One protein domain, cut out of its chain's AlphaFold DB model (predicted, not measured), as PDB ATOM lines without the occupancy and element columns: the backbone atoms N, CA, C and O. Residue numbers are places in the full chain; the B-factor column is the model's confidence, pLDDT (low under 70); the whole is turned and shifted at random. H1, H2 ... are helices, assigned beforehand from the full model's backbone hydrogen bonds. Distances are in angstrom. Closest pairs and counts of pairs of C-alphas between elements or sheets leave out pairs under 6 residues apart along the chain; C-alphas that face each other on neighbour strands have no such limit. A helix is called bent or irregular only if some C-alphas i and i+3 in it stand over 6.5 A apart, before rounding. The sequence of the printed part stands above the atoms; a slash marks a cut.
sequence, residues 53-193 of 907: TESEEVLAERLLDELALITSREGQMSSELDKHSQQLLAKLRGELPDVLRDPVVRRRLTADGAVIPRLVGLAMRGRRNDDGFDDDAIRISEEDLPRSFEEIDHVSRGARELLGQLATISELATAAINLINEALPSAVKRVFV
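Overview. This is residues 53 to 193 of the 907 residues of an uncharacterized protein of Acidimicrobiia bacterium (UniProt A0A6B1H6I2). Seven helices fold into a compact body of mostly crossed helices: at one end H1, H4 and arm H7b pack together, and at the other H2, H6 and arm H7a do. The hairpin of H1 and H2 joins the ends, as does the bent helix H7; H3 and H5 are short pieces to one side, and residues 79 to 84 stick out. The printed part has 141 residues with seven named helices, H1 to H7 in order, and no named strand: all helix. It is compact, with a radius of gyration of the C-alphas of 15.1 A and spans of 43 by 38 by 27 A.

Arrangement. Start at H1, residues 56 to 70. Its residues 64 to 69 touch residues 96 to 101 of H2, residues 83 to 101, as a helical hairpin: the closest C-alphas, of Ala 68 and Pro 97, are 4.4 A apart, at a shallow tilt of 34.8 degrees, only just short of steep, opposite ways. H2 has a kink of 37 degrees near residue 95. H3, residues 103 to 109, only just touches H4, residues 115 to 125, with 3 pairs of C-alphas within 8 A and only at the corner; the closest are those of Leu 109 and Ile 116, 5.7 A apart. H4 touches H1, closest at the C-alphas of Ala 60 and Ile 116, 5.8 A. H5, residues 149 to 154, is close to but not clearly touching H6, residues 157 to 168: the closest C-alphas, of Ile 152 and Arg 160, are 6.4 A apart. Residues 158 to 162 of H6 touch residues 95 to 99 of H2, closest at the C-alphas of Val 99 and Ala 159, 4.8 A, at a steep tilt of 52 degrees. By its hydrogen bonds H7, residues 170 to 192, was assigned as one helix, but it is bent, with C-alphas 182 and 185 6.9 A apart; its arms H7a, residues 170 to 182, and H7b, residues 185 to 192, stand at 47 degrees. H7a touches residues 88 to 96 of H2, closest at the C-alphas of Leu 92 and Ala 176, 6.5 A. H7b touches H1, closest at the C-alphas of Glu 66 and Ala 187, 5.2 A. Each O i to N i+4 pair is within hydrogen-bond range in H1, H4, H6, H7a and H7b, against 12 of 15 in H2, 2 of 3 in H3 and 0 of 2 in H5, where 2 of 3 O i to N i+3 pairs are.

Along the chain. Find C-alpha 56 at (50.221, -20.382, -12.498); from there H1 runs 20.6 A. H2 begins at C-alpha 83, (25.712, -52.541, -10.631), and spans 28.4 A; it is only just irregular, with C-alphas 94 and 97 6.9 A apart. H5 is irregular, with C-alphas 150 and 153 7.1 A apart. H4 spans 15.2 A, H6 16.9 A and H7a 18.2 A; H7b ends at C-alpha 192, (41.208, -20.949, -19.341).

Size, cuts and confidence. The C-alphas of Lys 83 and Asp 130, the two farthest apart, are 45.1 A apart. The printed part has no cut; the links H1 to H2 and H4 to H5 are long, with 12 and 23 residues. Look for pLDDT under 70 at residues 74 to 81, 127 to 136, 146 to 154 and 193; the mean of the printed part is 78.3.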
ATOM      1  N   THR A  53      45.156 -13.352 -16.596       71.06
ATOM      2  CA  THR A  53      45.253 -12.308 -15.569       71.06
ATOM      3  C   THR A  53      45.925 -12.785 -14.283       71.06
ATOM      4  O   THR A  53      46.398 -11.956 -13.503       71.06
ATOM      5  N   GLU A  54      46.003 -14.099 -14.062       82.50
ATOM      6  CA  GLU A  54      46.482 -14.714 -12.823       82.50
ATOM      7  C   GLU A  54      47.784 -15.514 -13.011       82.50
ATOM      8  O   GLU A  54      48.176 -15.847 -14.129       82.50
ATOM      9  N   SER A  55      48.481 -15.804 -11.904       85.62
ATOM     10  CA  SER A  55      49.706 -16.613 -11.918       85.62
ATOM     11  C   SER A  55      49.405 -18.114 -11.964       85.62
ATOM     12  O   SER A  55      48.307 -18.550 -11.609       85.62
ATOM     13  N   GLU A  56      50.386 -18.925 -12.372       83.81
ATOM     14  CA  GLU A  56      50.221 -20.382 -12.498       83.81
ATOM     15  C   GLU A  56      49.835 -21.052 -11.169       83.81
ATOM     16  O   GLU A  56      49.039 -21.990 -11.168       83.81
ATOM     17  N   GLU A  57      50.303 -20.531 -10.032       84.50
ATOM     18  CA  GLU A  57      49.943 -21.050  -8.708       84.50
ATOM     19  C   GLU A  57      48.456 -20.832  -8.395       84.50
ATOM     20  O   GLU A  57      47.794 -21.712  -7.846       84.50
ATOM     21  N   VAL A  58      47.898 -19.678  -8.776       86.31
ATOM     22  CA  VAL A  58      46.470 -19.384  -8.572       86.31
ATOM     23  C   VAL A  58      45.609 -20.235  -9.507       86.31
ATOM     24  O   VAL A  58      44.568 -20.752  -9.098       86.31
ATOM     25  N   LEU A  59      46.063 -20.434 -10.747       87.25
ATOM     26  CA  LEU A  59      45.385 -21.285 -11.723       87.25
ATOM     27  C   LEU A  59      45.362 -22.754 -11.289       87.25
ATOM     28  O   LEU A  59      44.352 -23.425 -11.493       87.25
ATOM     29  N   ALA A  60      46.424 -23.236 -10.638       88.75
ATOM     30  CA  ALA A  60      46.475 -24.580 -10.069       88.75
ATOM     31  C   ALA A  60      45.405 -24.784  -8.982       88.75
ATOM     32  O   ALA A  60      44.674 -25.776  -8.998       88.75
ATOM     33  N   GLU A  61      45.253 -23.812  -8.081       89.31
ATOM     34  CA  GLU A  61      44.218 -23.849  -7.045       89.31
ATOM     35  C   GLU A  61      42.802 -23.774  -7.648       89.31
ATOM     36  O   GLU A  61      41.913 -24.531  -7.249       89.31
ATOM     37  N   ARG A  62      42.590 -22.930  -8.665       89.12
ATOM     38  CA  ARG A  62      41.303 -22.848  -9.375       89.12
ATOM     39  C   ARG A  62      40.950 -24.130 -10.120       89.12
ATOM     40  O   ARG A  62      39.792 -24.538 -10.095       89.12
ATOM     41  N   LEU A  63      41.927 -24.773 -10.760       89.75
ATOM     42  CA  LEU A  63      41.712 -26.033 -11.469       89.75
ATOM     43  C   LEU A  63      41.250 -27.128 -10.503       89.75
ATOM     44  O   LEU A  63      40.291 -27.839 -10.796       89.75
ATOM     45  N   LEU A  64      41.872 -27.220  -9.325       90.94
ATOM     46  CA  LEU A  64      41.454 -28.153  -8.278       90.94
ATOM     47  C   LEU A  64      40.040 -27.859  -7.756       90.94
ATOM     48  O   LEU A  64      39.276 -28.792  -7.502       90.94
ATOM     49  N   ASP A  65      39.665 -26.585  -7.632       90.31
ATOM     50  CA  ASP A  65      38.317 -26.196  -7.202       90.31
ATOM     51  C   ASP A  65      37.243 -26.561  -8.231       90.31
ATOM     52  O   ASP A  65      36.192 -27.092  -7.855       90.31
ATOM     53  N   GLU A  66      37.514 -26.335  -9.520       89.38
ATOM     54  CA  GLU A  66      36.613 -26.732 -10.605       89.38
ATOM     55  C   GLU A  66      36.523 -28.253 -10.737       89.38
ATOM     56  O   GLU A  66      35.418 -28.782 -10.854       89.38
ATOM     57  N   LEU A  67      37.638 -28.983 -10.620       90.44
ATOM     58  CA  LEU A  67      37.629 -30.450 -10.591       90.44
ATOM     59  C   LEU A  67      36.772 -30.977  -9.435       90.44
ATOM     60  O   LEU A  67      35.910 -31.832  -9.645       90.44
ATOM     61  N   ALA A  68      36.930 -30.429  -8.227       90.12
ATOM     62  CA  ALA A  68      36.116 -30.804  -7.071       90.12
ATOM     63  C   ALA A  68      34.630 -30.437  -7.245       90.12
ATOM     64  O   ALA A  68      33.749 -31.061  -6.651       90.12
ATOM     65  N   LEU A  69      34.320 -29.397  -8.022       88.12
ATOM     66  CA  LEU A  69      32.946 -29.004  -8.321       88.12
ATOM     67  C   LEU A  69      32.310 -29.923  -9.374       88.12
ATOM     68  O   LEU A  69      31.186 -30.386  -9.176       88.12
ATOM     69  N   ILE A  70      33.016 -30.194 -10.468       87.06
ATOM     70  CA  ILE A  70      32.529 -30.974 -11.611       87.06
ATOM     71  C   ILE A  70      32.367 -32.443 -11.228       87.06
ATOM     72  O   ILE A  70      31.280 -32.984 -11.403       87.06
ATOM     73  N   THR A  71      33.365 -33.047 -10.576       87.19
ATOM     74  CA  THR A  71      33.282 -34.441 -10.088       87.19
ATOM     75  C   THR A  71      32.125 -34.667  -9.105       87.19
ATOM     76  O   THR A  71      31.636 -35.786  -8.978       87.19
ATOM     77  N   SER A  72      31.628 -33.608  -8.450       82.75
ATOM     78  CA  SER A  72      30.455 -33.669  -7.563       82.75
ATOM     79  C   SER A  72      29.092 -33.536  -8.273       82.75
ATOM     80  O   SER A  72      28.062 -33.833  -7.668       82.75
ATOM     81  N   ARG A  73      29.049 -33.060  -9.530       72.06
ATOM     82  CA  ARG A  73      27.809 -32.640 -10.225       72.06
ATOM     83  C   ARG A  73      27.607 -33.248 -11.611       72.06
ATOM     84  O   ARG A  73      26.468 -33.536 -11.970       72.06
ATOM     85  N   GLU A  74      28.667 -33.379 -12.401       59.16
ATOM     86  CA  GLU A  74      28.610 -33.814 -13.795       59.16
ATOM     87  C   GLU A  74      28.915 -35.303 -13.884       59.16
ATOM     88  O   GLU A  74      29.960 -35.791 -13.470       59.16
ATOM     89  N   GLY A  75      27.942 -36.041 -14.390       53.53
ATOM     90  CA  GLY A  75      28.071 -37.463 -14.609       53.53
ATOM     91  C   GLY A  75      26.712 -38.019 -14.967       53.53
ATOM     92  O   GLY A  75      26.001 -38.549 -14.105       53.53
ATOM     93  N   GLN A  76      26.335 -37.838 -16.236       45.38
ATOM     94  CA  GLN A  76      25.187 -38.524 -16.818       45.38
ATOM     95  C   GLN A  76      25.297 -40.013 -16.482       45.38
ATOM     96  O   GLN A  76      26.359 -40.618 -16.596       45.38
ATOM     97  N   MET A  77      24.205 -40.594 -15.994       43.78
ATOM     98  CA  MET A  77      24.141 -42.033 -15.784       43.78
ATOM     99  C   MET A  77      24.113 -42.696 -17.156       43.78
ATOM    100  O   MET A  77      23.058 -42.740 -17.787       43.78
ATOM    101  N   SER A  78      25.255 -43.190 -17.628       46.38
ATOM    102  CA  SER A  78      25.265 -44.159 -18.715       46.38
ATOM    103  C   SER A  78      24.540 -45.407 -18.205       46.38
ATOM    104  O   SER A  78      24.965 -46.067 -17.257       46.38
ATOM    105  N   SER A  79      23.374 -45.702 -18.783       48.41
ATOM    106  CA  SER A  79      22.498 -46.802 -18.353       48.41
ATOM    107  C   SER A  79      23.059 -48.198 -18.656       48.41
ATOM    108  O   SER A  79      22.345 -49.185 -18.494       48.41
ATOM    109  N   GLU A  80      24.307 -48.280 -19.114       53.69
ATOM    110  CA  GLU A  80      24.969 -49.498 -19.588       53.69
ATOM    111  C   GLU A  80      26.009 -50.053 -18.604       53.69
ATOM    112  O   GLU A  80      26.478 -51.172 -18.788       53.69
ATOM    113  N   LEU A  81      26.347 -49.319 -17.537       62.81
ATOM    114  CA  LEU A  81      27.300 -49.794 -16.530       62.81
ATOM    115  C   LEU A  81      26.669 -50.840 -15.604       62.81
ATOM    116  O   LEU A  81      25.495 -50.748 -15.232       62.81
ATOM    117  N   ASP A  82      27.464 -51.813 -15.179       74.12
ATOM    118  CA  ASP A  82      27.072 -52.840 -14.225       74.12
ATOM    119  C   ASP A  82      26.832 -52.262 -12.813       74.12
ATOM    120  O   ASP A  82      27.275 -51.167 -12.452       74.12
ATOM    121  N   LYS A  83      26.102 -53.009 -11.974       76.94
ATOM    122  CA  LYS A  83      25.712 -52.541 -10.631       76.94
ATOM    123  C   LYS A  83      26.908 -52.246  -9.721       76.94
ATOM    124  O   LYS A  83      26.761 -51.426  -8.817       76.94
ATOM    125  N   HIS A  84      28.046 -52.915  -9.918       78.56
ATOM    126  CA  HIS A  84      29.228 -52.718  -9.086       78.56
ATOM    127  C   HIS A  84      29.926 -51.396  -9.434       78.56
ATOM    128  O   HIS A  84      30.118 -50.561  -8.548       78.56
ATOM    129  N   SER A  85      30.164 -51.130 -10.722       75.88
ATOM    130  CA  SER A  85      30.739 -49.854 -11.181       75.88
ATOM    131  C   SER A  85      29.876 -48.644 -10.818       75.88
ATOM    132  O   SER A  85      30.395 -47.603 -10.417       75.88
ATOM    133  N   GLN A  86      28.544 -48.781 -10.864       78.19
ATOM    134  CA  GLN A  86      27.630 -47.719 -10.423       78.19
ATOM    135  C   GLN A  86      27.789 -47.382  -8.928       78.19
ATOM    136  O   GLN A  86      27.719 -46.210  -8.552       78.19
ATOM    137  N   GLN A  87      28.019 -48.385  -8.072       82.31
ATOM    138  CA  GLN A  87      28.253 -48.173  -6.639       82.31
ATOM    139  C   GLN A  87      29.602 -47.497  -6.375       82.31
ATOM    140  O   GLN A  87      29.669 -46.585  -5.547       82.31
ATOM    141  N   LEU A  88      30.652 -47.900  -7.100       83.75
ATOM    142  CA  LEU A  88      31.978 -47.280  -7.021       83.75
ATOM    143  C   LEU A  88      31.920 -45.797  -7.413       83.75
ATOM    144  O   LEU A  88      32.370 -44.941  -6.652       83.75
ATOM    145  N   LEU A  89      31.282 -45.474  -8.543       82.75
ATOM    146  CA  LEU A  89      31.117 -44.091  -9.000       82.75
ATOM    147  C   LEU A  89      30.291 -43.244  -8.026       82.75
ATOM    148  O   LEU A  89      30.658 -42.105  -7.742       82.75
ATOM    149  N   ALA A  90      29.194 -43.783  -7.481       83.69
ATOM    150  CA  ALA A  90      28.370 -43.064  -6.507       83.69
ATOM    151  C   ALA A  90      29.157 -42.704  -5.238       83.69
ATOM    152  O   ALA A  90      29.018 -41.594  -4.722       83.69
ATOM    153  N   LYS A  91      30.012 -43.618  -4.767       86.69
ATOM    154  CA  LYS A  91      30.905 -43.374  -3.634       86.69
ATOM    155  C   LYS A  91      31.952 -42.305  -3.953       86.69
ATOM    156  O   LYS A  91      32.096 -41.348  -3.195       86.69
ATOM    157  N   LEU A  92      32.633 -42.426  -5.094       88.06
ATOM    158  CA  LEU A  92      33.661 -41.473  -5.519       88.06
ATOM    159  C   LEU A  92      33.107 -40.051  -5.670       88.06
ATOM    160  O   LEU A  92      33.734 -39.110  -5.204       88.06
ATOM    161  N   ARG A  93      31.899 -39.876  -6.218       85.56
ATOM    162  CA  ARG A  93      31.256 -38.549  -6.316       85.56
ATOM    163  C   ARG A  93      31.004 -37.888  -4.955       85.56
ATOM    164  O   ARG A  93      30.951 -36.663  -4.883       85.56
ATOM    165  N   GLY A  94      30.829 -38.683  -3.897       84.12
ATOM    166  CA  GLY A  94      30.651 -38.188  -2.533       84.12
ATOM    167  C   GLY A  94      31.966 -37.834  -1.840       84.12
ATOM    168  O   GLY A  94      32.042 -36.802  -1.186       84.12
ATOM    169  N   GLU A  95      32.992 -38.675  -1.990       88.38
ATOM    170  CA  GLU A  95      34.218 -38.606  -1.178       88.38
ATOM    171  C   GLU A  95      35.406 -37.932  -1.898       88.38
ATOM    172  O   GLU A  95      36.266 -37.325  -1.257       88.38
ATOM    173  N   LEU A  96      35.470 -37.986  -3.234       88.81
ATOM    174  CA  LEU A  96      36.578 -37.431  -4.022       88.81
ATOM    175  C   LEU A  96      36.681 -35.893  -3.965       88.81
ATOM    176  O   LEU A  96      37.801 -35.388  -3.857       88.81
ATOM    177  N   PRO A  97      35.575 -35.117  -3.978       89.81
ATOM    178  CA  PRO A  97      35.650 -33.664  -3.818       89.81
ATOM    179  C   PRO A  97      36.283 -33.224  -2.493       89.81
ATOM    180  O   PRO A  97      36.914 -32.168  -2.444       89.81
ATOM    181  N   ASP A  98      36.130 -34.019  -1.432       87.44
ATOM    182  CA  ASP A  98      36.734 -33.736  -0.127       87.44
ATOM    183  C   ASP A  98      38.253 -33.951  -0.165       87.44
ATOM    184  O   ASP A  98      38.997 -33.155   0.407       87.44
ATOM    185  N   VAL A  99      38.726 -34.959  -0.910       88.31
ATOM    186  CA  VAL A  99      40.160 -35.180  -1.175       88.31
ATOM    187  C   VAL A  99      40.758 -34.024  -1.980       88.31
ATOM    188  O   VAL A  99      41.797 -33.492  -1.600       88.31
ATOM    189  N   LEU A 100      40.097 -33.590  -3.059       89.31
ATOM    190  CA  LEU A 100      40.583 -32.501  -3.925       89.31
ATOM    191  C   LEU A 100      40.592 -31.123  -3.231       89.31
ATOM    192  O   LEU A 100      41.324 -30.216  -3.638       89.31
ATOM    193  N   ARG A 101      39.789 -30.946  -2.174       89.00
ATOM    194  CA  ARG A 101      39.759 -29.729  -1.343       89.00
ATOM    195  C   ARG A 101      40.641 -29.819  -0.095       89.00
ATOM    196  O   ARG A 101      40.793 -28.814   0.599       89.00
ATOM    197  N   ASP A 102      41.225 -30.978   0.201       89.88
ATOM    198  CA  ASP A 102      42.021 -31.169   1.411       89.88
ATOM    199  C   ASP A 102      43.338 -30.358   1.351       89.88
ATOM    200  O   ASP A 102      44.120 -30.514   0.411       89.88
ATOM    201  N   PRO A 103      43.648 -29.511   2.352       85.44
ATOM    202  CA  PRO A 103      44.829 -28.642   2.321       85.44
ATOM    203  C   PRO A 103      46.183 -29.364   2.242       85.44
ATOM    204  O   PRO A 103      47.180 -28.758   1.842       85.44
ATOM    205  N   VAL A 104      46.279 -30.616   2.695       85.94
ATOM    206  CA  VAL A 104      47.518 -31.407   2.605       85.94
ATOM    207  C   VAL A 104      47.641 -32.016   1.215       85.94
ATOM    208  O   VAL A 104      48.698 -31.905   0.598       85.94
ATOM    209  N   VAL A 105      46.548 -32.575   0.693       85.88
ATOM    210  CA  VAL A 105      46.510 -33.157  -0.656       85.88
ATOM    211  C   VAL A 105      46.788 -32.092  -1.715       85.88
ATOM    212  O   VAL A 105      47.641 -32.301  -2.576       85.88
ATOM    213  N   ARG A 106      46.154 -30.916  -1.613       89.06
ATOM    214  CA  ARG A 106      46.359 -29.802  -2.552       89.06
ATOM    215  C   ARG A 106      47.817 -29.379  -2.627       89.06
ATOM    216  O   ARG A 106      48.363 -29.360  -3.718       89.06
ATOM    217  N   ARG A 107      48.475 -29.162  -1.480       85.75
ATOM    218  CA  ARG A 107      49.904 -28.794  -1.424       85.75
ATOM    219  C   ARG A 107      50.816 -29.780  -2.148       85.75
ATOM    220  O   ARG A 107      51.858 -29.379  -2.647       85.75
ATOM    221  N   ARG A 108      50.444 -31.060  -2.189       84.44
ATOM    222  CA  ARG A 108      51.208 -32.095  -2.886       84.44
ATOM    223  C   ARG A 108      50.913 -32.128  -4.378       84.44
ATOM    224  O   ARG A 108      51.830 -32.280  -5.175       84.44
ATOM    225  N   LEU A 109      49.649 -31.948  -4.745       87.44
ATOM    226  CA  LEU A 109      49.223 -31.850  -6.137       87.44
ATOM    227  C   LEU A 109      49.723 -30.562  -6.815       87.44
ATOM    228  O   LEU A 109      49.883 -30.565  -8.033       87.44
ATOM    229  N   THR A 110      49.988 -29.499  -6.044       88.12
ATOM    230  CA  THR A 110      50.496 -28.196  -6.509       88.12
ATOM    231  C   THR A 110      51.986 -27.952  -6.245       88.12
ATOM    232  O   THR A 110      52.474 -26.865  -6.540       88.12
ATOM    233  N   ALA A 111      52.725 -28.940  -5.728       84.75
ATOM    234  CA  ALA A 111      54.169 -28.830  -5.521       84.75
ATOM    235  C   ALA A 111      54.947 -28.727  -6.849       84.75
ATOM    236  O   ALA A 111      54.468 -29.149  -7.904       84.75
ATOM    237  N   ASP A 112      56.179 -28.216  -6.793       77.62
ATOM    238  CA  ASP A 112      57.063 -28.155  -7.960       77.62
ATOM    239  C   ASP A 112      57.278 -29.559  -8.556       77.62
ATOM    240  O   ASP A 112      57.714 -30.482  -7.870       77.62
ATOM    241  N   GLY A 113      56.959 -29.719  -9.845       75.62
ATOM    242  CA  GLY A 113      57.025 -31.004 -10.554       75.62
ATOM    243  C   GLY A 113      55.795 -31.909 -10.396       75.62
ATOM    244  O   GLY A 113      55.781 -32.997 -10.965       75.62
ATOM    245  N   ALA A 114      54.760 -31.481  -9.666       84.50
ATOM    246  CA  ALA A 114      53.519 -32.235  -9.511       84.50
ATOM    247  C   ALA A 114      52.571 -32.108 -10.723       84.50
ATOM    248  O   ALA A 114      52.755 -31.287 -11.628       84.50
ATOM    249  N   VAL A 115      51.511 -32.923 -10.720       87.56
ATOM    250  CA  VAL A 115      50.559 -33.045 -11.834       87.56
ATOM    251  C   VAL A 115      49.789 -31.761 -12.141       87.56
ATOM    252  O   VAL A 115      49.629 -31.425 -13.309       87.56
ATOM    253  N   ILE A 116      49.332 -30.998 -11.142       90.12
ATOM    254  CA  ILE A 116      48.469 -29.833 -11.405       90.12
ATOM    255  C   ILE A 116      49.246 -28.688 -12.073       90.12
ATOM    256  O   ILE A 116      48.766 -28.189 -13.091       90.12
ATOM    257  N   PRO A 117      50.449 -28.294 -11.606       87.62
ATOM    258  CA  PRO A 117      51.277 -27.322 -12.314       87.62
ATOM    259  C   PRO A 117      51.647 -27.782 -13.727       87.62
ATOM    260  O   PRO A 117      51.647 -26.964 -14.644       87.62
ATOM    261  N   ARG A 118      51.891 -29.088 -13.935       86.31
ATOM    262  CA  ARG A 118      52.080 -29.667 -15.279       86.31
ATOM    263  C   ARG A 118      50.855 -29.419 -16.163       86.31
ATOM    264  O   ARG A 118      51.004 -28.871 -17.252       86.31
ATOM    265  N   LEU A 119      49.654 -29.757 -15.692       85.31
ATOM    266  CA  LEU A 119      48.407 -29.564 -16.444       85.31
ATOM    267  C   LEU A 119      48.123 -28.083 -16.734       85.31
ATOM    268  O   LEU A 119      47.764 -27.741 -17.860       85.31
ATOM    269  N   VAL A 120      48.337 -27.193 -15.760       85.50
ATOM    270  CA  VAL A 120      48.213 -25.733 -15.937       85.50
ATOM    271  C   VAL A 120      49.224 -25.218 -16.958       85.50
ATOM    272  O   VAL A 120      48.859 -24.463 -17.857       85.50
ATOM    273  N   GLY A 121      50.483 -25.651 -16.865       80.25
ATOM    274  CA  GLY A 121      51.539 -25.282 -17.804       80.25
ATOM    275  C   GLY A 121      51.224 -25.720 -19.235       80.25
ATOM    276  O   GLY A 121      51.379 -24.923 -20.162       80.25
ATOM    277  N   LEU A 122      50.712 -26.941 -19.412       77.31
ATOM    278  CA  LEU A 122      50.281 -27.466 -20.709       77.31
ATOM    279  C   LEU A 122      49.056 -26.723 -21.256       77.31
ATOM    280  O   LEU A 122      49.047 -26.354 -22.430       77.31
ATOM    281  N   ALA A 123      48.063 -26.428 -20.414       76.12
ATOM    282  CA  ALA A 123      46.882 -25.657 -20.802       76.12
ATOM    283  C   ALA A 123      47.202 -24.186 -21.129       76.12
ATOM    284  O   ALA A 123      46.522 -23.580 -21.951       76.12
ATOM    285  N   MET A 124      48.244 -23.606 -20.532       75.38
ATOM    286  CA  MET A 124      48.699 -22.243 -20.829       75.38
ATOM    287  C   MET A 124      49.550 -22.179 -22.096       75.38
ATOM    288  O   MET A 124      49.283 -21.386 -23.001       75.38
ATOM    289  N   ARG A 125      50.616 -22.982 -22.132       72.19
ATOM    290  CA  ARG A 125      51.754 -22.806 -23.048       72.19
ATOM    291  C   ARG A 125      51.789 -23.843 -24.176       72.19
ATOM    292  O   ARG A 125      52.565 -23.659 -25.114       72.19
ATOM    293  N   GLY A 126      50.977 -24.901 -24.085       70.12
ATOM    294  CA  GLY A 126      51.074 -26.086 -24.936       70.12
ATOM    295  C   GLY A 126      52.338 -26.913 -24.649       70.12
ATOM    296  O   GLY A 126      53.199 -26.510 -23.864       70.12
ATOM    297  N   ARG A 127      52.468 -28.071 -25.308       67.62
ATOM    298  CA  ARG A 127      53.691 -28.897 -25.244       67.62
ATOM    299  C   ARG A 127      54.856 -28.237 -25.974       67.62
ATOM    300  O   ARG A 127      54.655 -27.580 -26.996       67.62
ATOM    301  N   ARG A 128      56.081 -28.436 -25.507       63.16
ATOM    302  CA  ARG A 128      57.309 -28.065 -26.224       63.16
ATOM    303  C   ARG A 128      58.009 -29.328 -26.718       63.16
ATOM    304  O   ARG A 128      57.743 -30.415 -26.249       63.16
ATOM    305  N   ASN A 129      58.894 -29.206 -27.702       54.22
ATOM    306  CA  ASN A 129      59.566 -30.396 -28.252       54.22
ATOM    307  C   ASN A 129      60.683 -30.925 -27.329       54.22
ATOM    308  O   ASN A 129      61.206 -32.006 -27.567       54.22
ATOM    309  N   ASP A 130      61.071 -30.147 -26.319       56.06
ATOM    310  CA  ASP A 130      62.168 -30.383 -25.377       56.06
ATOM    311  C   ASP A 130      61.684 -30.658 -23.941       56.06
ATOM    312  O   ASP A 130      62.500 -30.718 -23.024       56.06
ATOM    313  N   ASP A 131      60.373 -30.811 -23.728       60.12
ATOM    314  CA  ASP A 131      59.793 -31.027 -22.397       60.12
ATOM    315  C   ASP A 131      59.755 -32.504 -21.964       60.12
ATOM    316  O   ASP A 131      59.576 -32.788 -20.781       60.12
ATOM    317  N   GLY A 132      59.980 -33.438 -22.897       59.22
ATOM    318  CA  GLY A 132      59.987 -34.878 -22.633       59.22
ATOM    319  C   GLY A 132      58.608 -35.470 -22.326       59.22
ATOM    320  O   GLY A 132      58.538 -36.608 -21.866       59.22
ATOM    321  N   PHE A 133      57.525 -34.723 -22.560       65.94
ATOM    322  CA  PHE A 133      56.161 -35.166 -22.285       65.94
ATOM    323  C   PHE A 133      55.568 -35.958 -23.458       65.94
ATOM    324  O   PHE A 133      55.709 -35.585 -24.624       65.94
ATOM    325  N   ASP A 134      54.876 -37.052 -23.144       61.94
ATOM    326  CA  ASP A 134      54.174 -37.886 -24.119       61.94
ATOM    327  C   ASP A 134      52.705 -37.457 -24.308       61.94
ATOM    328  O   ASP A 134      52.271 -36.381 -23.887       61.94
ATOM    329  N   ASP A 135      51.930 -38.302 -24.992       58.59
ATOM    330  CA  ASP A 135      50.521 -38.045 -25.283       58.59
ATOM    331  C   ASP A 135      49.605 -38.107 -24.063       58.59
ATOM    332  O   ASP A 135      48.570 -37.441 -24.070       58.59
ATOM    333  N   ASP A 136      50.012 -38.804 -23.004       65.06
ATOM    334  CA  ASP A 136      49.246 -38.961 -21.770       65.06
ATOM    335  C   ASP A 136      49.623 -37.917 -20.705       65.06
ATOM    336  O   ASP A 136      48.925 -37.770 -19.702       65.06
ATOM    337  N   ALA A 137      50.630 -37.075 -20.957       70.06
ATOM    338  CA  ALA A 137      51.025 -35.967 -20.082       70.06
ATOM    339  C   ALA A 137      49.959 -34.863 -19.895       70.06
ATOM    340  O   ALA A 137      50.152 -33.928 -19.123       70.06
ATOM    341  N   ILE A 138      48.827 -34.940 -20.581       72.69
ATOM    342  CA  ILE A 138      47.640 -34.084 -20.397       72.69
ATOM    343  C   ILE A 138      46.593 -34.716 -19.466       72.69
ATOM    344  O   ILE A 138      45.581 -34.089 -19.157       72.69
ATOM    345  N   ARG A 139      46.830 -35.953 -19.022       79.44
ATOM    346  CA  ARG A 139      45.974 -36.720 -18.118       79.44
ATOM    347  C   ARG A 139      46.660 -36.906 -16.771       79.44
ATOM    348  O   ARG A 139      47.875 -36.730 -16.621       79.44
ATOM    349  N   ILE A 140      45.845 -37.263 -15.787       85.25
ATOM    350  CA  ILE A 140      46.313 -37.781 -14.506       85.25
ATOM    351  C   ILE A 140      46.505 -39.286 -14.659       85.25
ATOM    352  O   ILE A 140      45.592 -39.995 -15.091       85.25
ATOM    353  N   SER A 141      47.695 -39.749 -14.311       82.88
ATOM    354  CA  SER A 141      48.073 -41.152 -14.268       82.88
ATOM    355  C   SER A 141      48.023 -41.697 -12.843       82.88
ATOM    356  O   SER A 141      47.825 -40.988 -11.855       82.88
ATOM    357  N   GLU A 142      48.238 -42.998 -12.734       78.12
ATOM    358  CA  GLU A 142      48.311 -43.701 -11.464       78.12
ATOM    359  C   GLU A 142      49.478 -43.243 -10.569       78.12
ATOM    360  O   GLU A 142      49.365 -43.293  -9.339       78.12
ATOM    361  N   GLU A 143      50.574 -42.788 -11.176       75.12
ATOM    362  CA  GLU A 143      51.793 -42.323 -10.501       75.12
ATOM    363  C   GLU A 143      51.653 -40.897  -9.951       75.12
ATOM    364  O   GLU A 143      52.318 -40.535  -8.981       75.12
ATOM    365  N   ASP A 144      50.734 -40.111 -10.520       77.94
ATOM    366  CA  ASP A 144      50.449 -38.735 -10.104       77.94
ATOM    367  C   ASP A 144      49.673 -38.657  -8.777       77.94
ATOM    368  O   ASP A 144      49.591 -37.594  -8.150       77.94
ATOM    369  N   LEU A 145      49.085 -39.772  -8.333       75.06
ATOM    370  CA  LEU A 145      48.383 -39.840  -7.058       75.06
ATOM    371  C   LEU A 145      49.380 -39.930  -5.891       75.06
ATOM    372  O   LEU A 145      50.354 -40.681  -5.945       75.06
ATOM    373  N   PRO A 146      49.143 -39.217  -4.776       68.75
ATOM    374  CA  PRO A 146      50.029 -39.268  -3.620       68.75
ATOM    375  C   PRO A 146      49.966 -40.645  -2.932       68.75
ATOM    376  O   PRO A 146      49.081 -40.905  -2.120       68.75
ATOM    377  N   ARG A 147      50.923 -41.532  -3.254       62.09
ATOM    378  CA  ARG A 147      51.006 -42.920  -2.741       62.09
ATOM    379  C   ARG A 147      51.801 -43.089  -1.434       62.09
ATOM    380  O   ARG A 147      51.737 -44.153  -0.825       62.09
ATOM    381  N   SER A 148      52.573 -42.090  -0.989       56.62
ATOM    382  CA  SER A 148      53.460 -42.245   0.181       56.62
ATOM    383  C   SER A 148      52.759 -41.926   1.506       56.62
ATOM    384  O   SER A 148      52.322 -40.795   1.727       56.62
ATOM    385  N   PHE A 149      52.734 -42.906   2.409       54.75
ATOM    386  CA  PHE A 149      52.020 -42.866   3.689       54.75
ATOM    387  C   PHE A 149      52.616 -41.939   4.760       54.75
ATOM    388  O   PHE A 149      51.910 -41.591   5.702       54.75
ATOM    389  N   GLU A 150      53.871 -41.501   4.622       54.75
ATOM    390  CA  GLU A 150      54.594 -40.767   5.678       54.75
ATOM    391  C   GLU A 150      53.988 -39.394   6.031       54.75
ATOM    392  O   GLU A 150      54.175 -38.910   7.141       54.75
ATOM    393  N   GLU A 151      53.205 -38.784   5.134       52.75
ATOM    394  CA  GLU A 151      52.573 -37.466   5.348       52.75
ATOM    395  C   GLU A 151      51.036 -37.530   5.459       52.75
ATOM    396  O   GLU A 151      50.369 -36.514   5.678       52.75
ATOM    397  N   ILE A 152      50.451 -38.733   5.359       58.56
ATOM    398  CA  ILE A 152      48.995 -38.957   5.453       58.56
ATOM    399  C   ILE A 152      48.465 -38.670   6.879       58.56
ATOM    400  O   ILE A 152      47.264 -38.454   7.090       58.56
ATOM    401  N   ASP A 153      49.349 -38.572   7.872       60.31
ATOM    402  CA  ASP A 153      49.012 -38.241   9.262       60.31
ATOM    403  C   ASP A 153      48.348 -36.863   9.431       60.31
ATOM    404  O   ASP A 153      47.584 -36.663  10.377       60.31
ATOM    405  N   HIS A 154      48.527 -35.933   8.487       69.25
ATOM    406  CA  HIS A 154      47.940 -34.587   8.560       69.25
ATOM    407  C   HIS A 154      46.704 -34.365   7.676       69.25
ATOM    408  O   HIS A 154      46.085 -33.303   7.755       69.25
ATOM    409  N   VAL A 155      46.324 -35.352   6.863       80.44
ATOM    410  CA  VAL A 155      45.150 -35.300   5.978       80.44
ATOM    411  C   VAL A 155      43.853 -35.419   6.802       80.44
ATOM    412  O   VAL A 155      43.834 -36.027   7.883       80.44
ATOM    413  N   SER A 156      42.744 -34.849   6.326       83.31
ATOM    414  CA  SER A 156      41.429 -35.059   6.944       83.31
ATOM    415  C   SER A 156      41.046 -36.546   6.990       83.31
ATOM    416  O   SER A 156      41.515 -37.367   6.201       83.31
ATOM    417  N   ARG A 157      40.187 -36.933   7.945       81.62
ATOM    418  CA  ARG A 157      39.819 -38.346   8.148       81.62
ATOM    419  C   ARG A 157      39.202 -38.979   6.894       81.62
ATOM    420  O   ARG A 157      39.604 -40.080   6.539       81.62
ATOM    421  N   GLY A 158      38.277 -38.279   6.236       81.31
ATOM    422  CA  GLY A 158      37.630 -38.766   5.013       81.31
ATOM    423  C   GLY A 158      38.626 -38.946   3.866       81.31
ATOM    424  O   GLY A 158      38.667 -40.004   3.247       81.31
ATOM    425  N   ALA A 159      39.510 -37.968   3.651       82.88
ATOM    426  CA  ALA A 159      40.514 -38.067   2.598       82.88
ATOM    427  C   ALA A 159      41.569 -39.154   2.877       82.88
ATOM    428  O   ALA A 159      41.985 -39.847   1.952       82.88
ATOM    429  N   ARG A 160      41.942 -39.386   4.144       83.19
ATOM    430  CA  ARG A 160      42.808 -40.512   4.540       83.19
ATOM    431  C   ARG A 160      42.168 -41.867   4.233       83.19
ATOM    432  O   ARG A 160      42.847 -42.753   3.721       83.19
ATOM    433  N   GLU A 161      40.891 -42.035   4.572       83.19
ATOM    434  CA  GLU A 161      40.156 -43.282   4.334       83.19
ATOM    435  C   GLU A 161      40.054 -43.587   2.830       83.19
ATOM    436  O   GLU A 161      40.338 -44.717   2.426       83.19
ATOM    437  N   LEU A 162      39.744 -42.586   1.996       85.75
ATOM    438  CA  LEU A 162      39.682 -42.765   0.543       85.75
ATOM    439  C   LEU A 162      41.073 -43.013  -0.070       85.75
ATOM    440  O   LEU A 162      41.228 -43.971  -0.819       85.75
ATOM    441  N   LEU A 163      42.105 -42.236   0.284       82.88
ATOM    442  CA  LEU A 163      43.470 -42.447  -0.227       82.88
ATOM    443  C   LEU A 163      44.025 -43.834   0.136       82.88
ATOM    444  O   LEU A 163      44.643 -44.484  -0.704       82.88
ATOM    445  N   GLY A 164      43.754 -44.328   1.351       81.50
ATOM    446  CA  GLY A 164      44.132 -45.688   1.751       81.50
ATOM    447  C   GLY A 164      43.419 -46.772   0.935       81.50
ATOM    448  O   GLY A 164      44.027 -47.782   0.573       81.50
ATOM    449  N   GLN A 165      42.146 -46.557   0.593       84.56
ATOM    450  CA  GLN A 165      41.405 -47.468  -0.280       84.56
ATOM    451  C   GLN A 165      41.910 -47.419  -1.721       84.56
ATOM    452  O   GLN A 165      42.075 -48.478  -2.313       84.56
ATOM    453  N   LEU A 166      42.218 -46.236  -2.260       83.81
ATOM    454  CA  LEU A 166      42.803 -46.088  -3.598       83.81
ATOM    455  C   LEU A 166      44.176 -46.776  -3.693       83.81
ATOM    456  O   LEU A 166      44.486 -47.380  -4.710       83.81
ATOM    457  N   ALA A 167      44.977 -46.759  -2.623       80.56
ATOM    458  CA  ALA A 167      46.262 -47.461  -2.587       80.56
ATOM    459  C   ALA A 167      46.133 -48.998  -2.540       80.56
ATOM    460  O   ALA A 167      47.070 -49.700  -2.911       80.56
ATOM    461  N   THR A 168      44.998 -49.524  -2.065       81.62
ATOM    462  CA  THR A 168      44.797 -50.972  -1.852       81.62
ATOM    463  C   THR A 168      43.916 -51.611  -2.931       81.62
ATOM    464  O   THR A 168      44.088 -52.779  -3.265       81.62
ATOM    465  N   ILE A 169      42.949 -50.862  -3.462       85.12
ATOM    466  CA  ILE A 169      41.919 -51.340  -4.386       85.12
ATOM    467  C   ILE A 169      42.176 -50.709  -5.757       85.12
ATOM    468  O   ILE A 169      41.738 -49.586  -6.017       85.12
ATOM    469  N   SER A 170      42.855 -51.449  -6.639       83.19
ATOM    470  CA  SER A 170      43.206 -50.983  -7.992       83.19
ATOM    471  C   SER A 170      41.975 -50.540  -8.795       83.19
ATOM    472  O   SER A 170      41.984 -49.449  -9.351       83.19
ATOM    473  N   GLU A 171      40.862 -51.280  -8.741       83.75
ATOM    474  CA  GLU A 171      39.621 -50.911  -9.449       83.75
ATOM    475  C   GLU A 171      39.048 -49.552  -9.004       83.75
ATOM    476  O   GLU A 171      38.566 -48.771  -9.828       83.75
ATOM    477  N   LEU A 172      39.128 -49.231  -7.706       84.50
ATOM    478  CA  LEU A 172      38.680 -47.941  -7.173       84.50
ATOM    479  C   LEU A 172      39.622 -46.812  -7.613       84.50
ATOM    480  O   LEU A 172      39.151 -45.715  -7.912       84.50
ATOM    481  N   ALA A 173      40.932 -47.082  -7.674       83.56
ATOM    482  CA  ALA A 173      41.931 -46.143  -8.180       83.56
ATOM    483  C   ALA A 173      41.697 -45.811  -9.653       83.56
ATOM    484  O   ALA A 173      41.587 -44.635 -10.004       83.56
ATOM    485  N   THR A 174      41.518 -46.831 -10.494       84.50
ATOM    486  CA  THR A 174      41.204 -46.661 -11.917       84.50
ATOM    487  C   THR A 174      39.900 -45.881 -12.105       84.50
ATOM    488  O   THR A 174      39.859 -44.932 -12.886       84.50
ATOM    489  N   ALA A 175      38.848 -46.199 -11.342       85.44
ATOM    490  CA  ALA A 175      37.579 -45.473 -11.408       85.44
ATOM    491  C   ALA A 175      37.705 -43.998 -10.978       85.44
ATOM    492  O   ALA A 175      37.088 -43.127 -11.593       85.44
ATOM    493  N   ALA A 176      38.514 -43.698  -9.956       86.94
ATOM    494  CA  ALA A 176      38.771 -42.328  -9.515       86.94
ATOM    495  C   ALA A 176      39.546 -41.527 -10.567       86.94
ATOM    496  O   ALA A 176      39.163 -40.401 -10.879       86.94
ATOM    497  N   ILE A 177      40.595 -42.116 -11.146       87.69
ATOM    498  CA  ILE A 177      41.396 -41.497 -12.210       87.69
ATOM    499  C   ILE A 177      40.526 -41.207 -13.433       87.69
ATOM    500  O   ILE A 177      40.550 -40.089 -13.942       87.69
ATOM    501  N   ASN A 178      39.702 -42.170 -13.854       84.31
ATOM    502  CA  ASN A 178      38.775 -41.988 -14.967       84.31
ATOM    503  C   ASN A 178      37.789 -40.845 -14.697       84.31
ATOM    504  O   ASN A 178      37.609 -39.992 -15.560       84.31
ATOM    505  N   LEU A 179      37.218 -40.769 -13.489       85.56
ATOM    506  CA  LEU A 179      36.295 -39.695 -13.116       85.56
ATOM    507  C   LEU A 179      36.968 -38.310 -13.128       85.56
ATOM    508  O   LEU A 179      36.355 -37.335 -13.560       85.56
ATOM    509  N   ILE A 180      38.221 -38.204 -12.668       87.94
ATOM    510  CA  ILE A 180      38.965 -36.936 -12.721       87.94
ATOM    511  C   ILE A 180      39.294 -36.570 -14.168       87.94
ATOM    512  O   ILE A 180      39.080 -35.427 -14.564       87.94
ATOM    513  N   ASN A 181      39.776 -37.527 -14.962       85.56
ATOM    514  CA  ASN A 181      40.123 -37.304 -16.363       85.56
ATOM    515  C   ASN A 181      38.891 -36.981 -17.230       85.56
ATOM    516  O   ASN A 181      39.020 -36.217 -18.178       85.56
ATOM    517  N   GLU A 182      37.701 -37.482 -16.890       82.31
ATOM    518  CA  GLU A 182      36.433 -37.100 -17.532       82.31
ATOM    519  C   GLU A 182      36.017 -35.662 -17.167       82.31
ATOM    520  O   GLU A 182      35.518 -34.918 -18.010       82.31
ATOM    521  N   ALA A 183      36.261 -35.239 -15.921       84.12
ATOM    522  CA  ALA A 183      35.967 -33.884 -15.446       84.12
ATOM    523  C   ALA A 183      36.991 -32.829 -15.911       84.12
ATOM    524  O   ALA A 183      36.678 -31.633 -15.961       84.12
ATOM    525  N   LEU A 184      38.216 -33.255 -16.225       85.12
ATOM    526  CA  LEU A 184      39.349 -32.381 -16.516       85.12
ATOM    527  C   LEU A 184      39.120 -31.440 -17.714       85.12
ATOM    528  O   LEU A 184      39.374 -30.247 -17.540       85.12
ATOM    529  N   PRO A 185      38.582 -31.875 -18.872       75.31
ATOM    530  CA  PRO A 185      38.315 -30.983 -20.003       75.31
ATOM    531  C   PRO A 185      37.362 -29.831 -19.645       75.31
ATOM    532  O   PRO A 185      37.641 -28.670 -19.950       75.31
ATOM    533  N   SER A 186      36.274 -30.122 -18.921       77.69
ATOM    534  CA  SER A 186      35.330 -29.108 -18.432       77.69
ATOM    535  C   SER A 186      35.979 -28.145 -17.431       77.69
ATOM    536  O   SER A 186      35.713 -26.941 -17.468       77.69
ATOM    537  N   ALA A 187      36.839 -28.656 -16.543       84.62
ATOM    538  CA  ALA A 187      37.541 -27.846 -15.549       84.62
ATOM    539  C   ALA A 187      38.557 -26.904 -16.212       84.62
ATOM    540  O   ALA A 187      38.556 -25.703 -15.942       84.62
ATOM    541  N   VAL A 188      39.361 -27.425 -17.145       80.50
ATOM    542  CA  VAL A 188      40.302 -26.644 -17.959       80.50
ATOM    543  C   VAL A 188      39.549 -25.577 -18.749       80.50
ATOM    544  O   VAL A 188      39.922 -24.405 -18.688       80.50
ATOM    545  N   LYS A 189      38.435 -25.927 -19.407       76.06
ATOM    546  CA  LYS A 189      37.609 -24.945 -20.117       76.06
ATOM    547  C   LYS A 189      37.219 -23.789 -19.199       76.06
ATOM    548  O   LYS A 189      37.510 -22.660 -19.549       76.06
ATOM    549  N   ARG A 190      36.650 -24.036 -18.015       79.81
ATOM    550  CA  ARG A 190      36.197 -22.961 -17.102       79.81
ATOM    551  C   ARG A 190      37.321 -22.072 -16.564       79.81
ATOM    552  O   ARG A 190      37.073 -20.904 -16.267       79.81
ATOM    553  N   VAL A 191      38.531 -22.610 -16.420       81.75
ATOM    554  CA  VAL A 191      39.698 -21.861 -15.923       81.75
ATOM    555  C   VAL A 191      40.338 -21.012 -17.028       81.75
ATOM    556  O   VAL A 191      40.730 -19.868 -16.779       81.75
ATOM    557  N   PHE A 192      40.434 -21.549 -18.247       74.50
ATOM    558  CA  PHE A 192      41.208 -20.949 -19.341       74.50
ATOM    559  C   PHE A 192      40.359 -20.272 -20.426       74.50
ATOM    560  O   PHE A 192      40.872 -19.424 -21.154       74.50
ATOM    561  N   VAL A 193      39.069 -20.598 -20.520       67.50
ATOM    562  CA  VAL A 193      38.107 -20.050 -21.482       67.50
ATOM    563  C   VAL A 193      36.877 -19.565 -20.708       67.50
ATOM    564  O   VAL A 193      36.210 -20.327 -20.013       67.50
TER     565      VAL A 193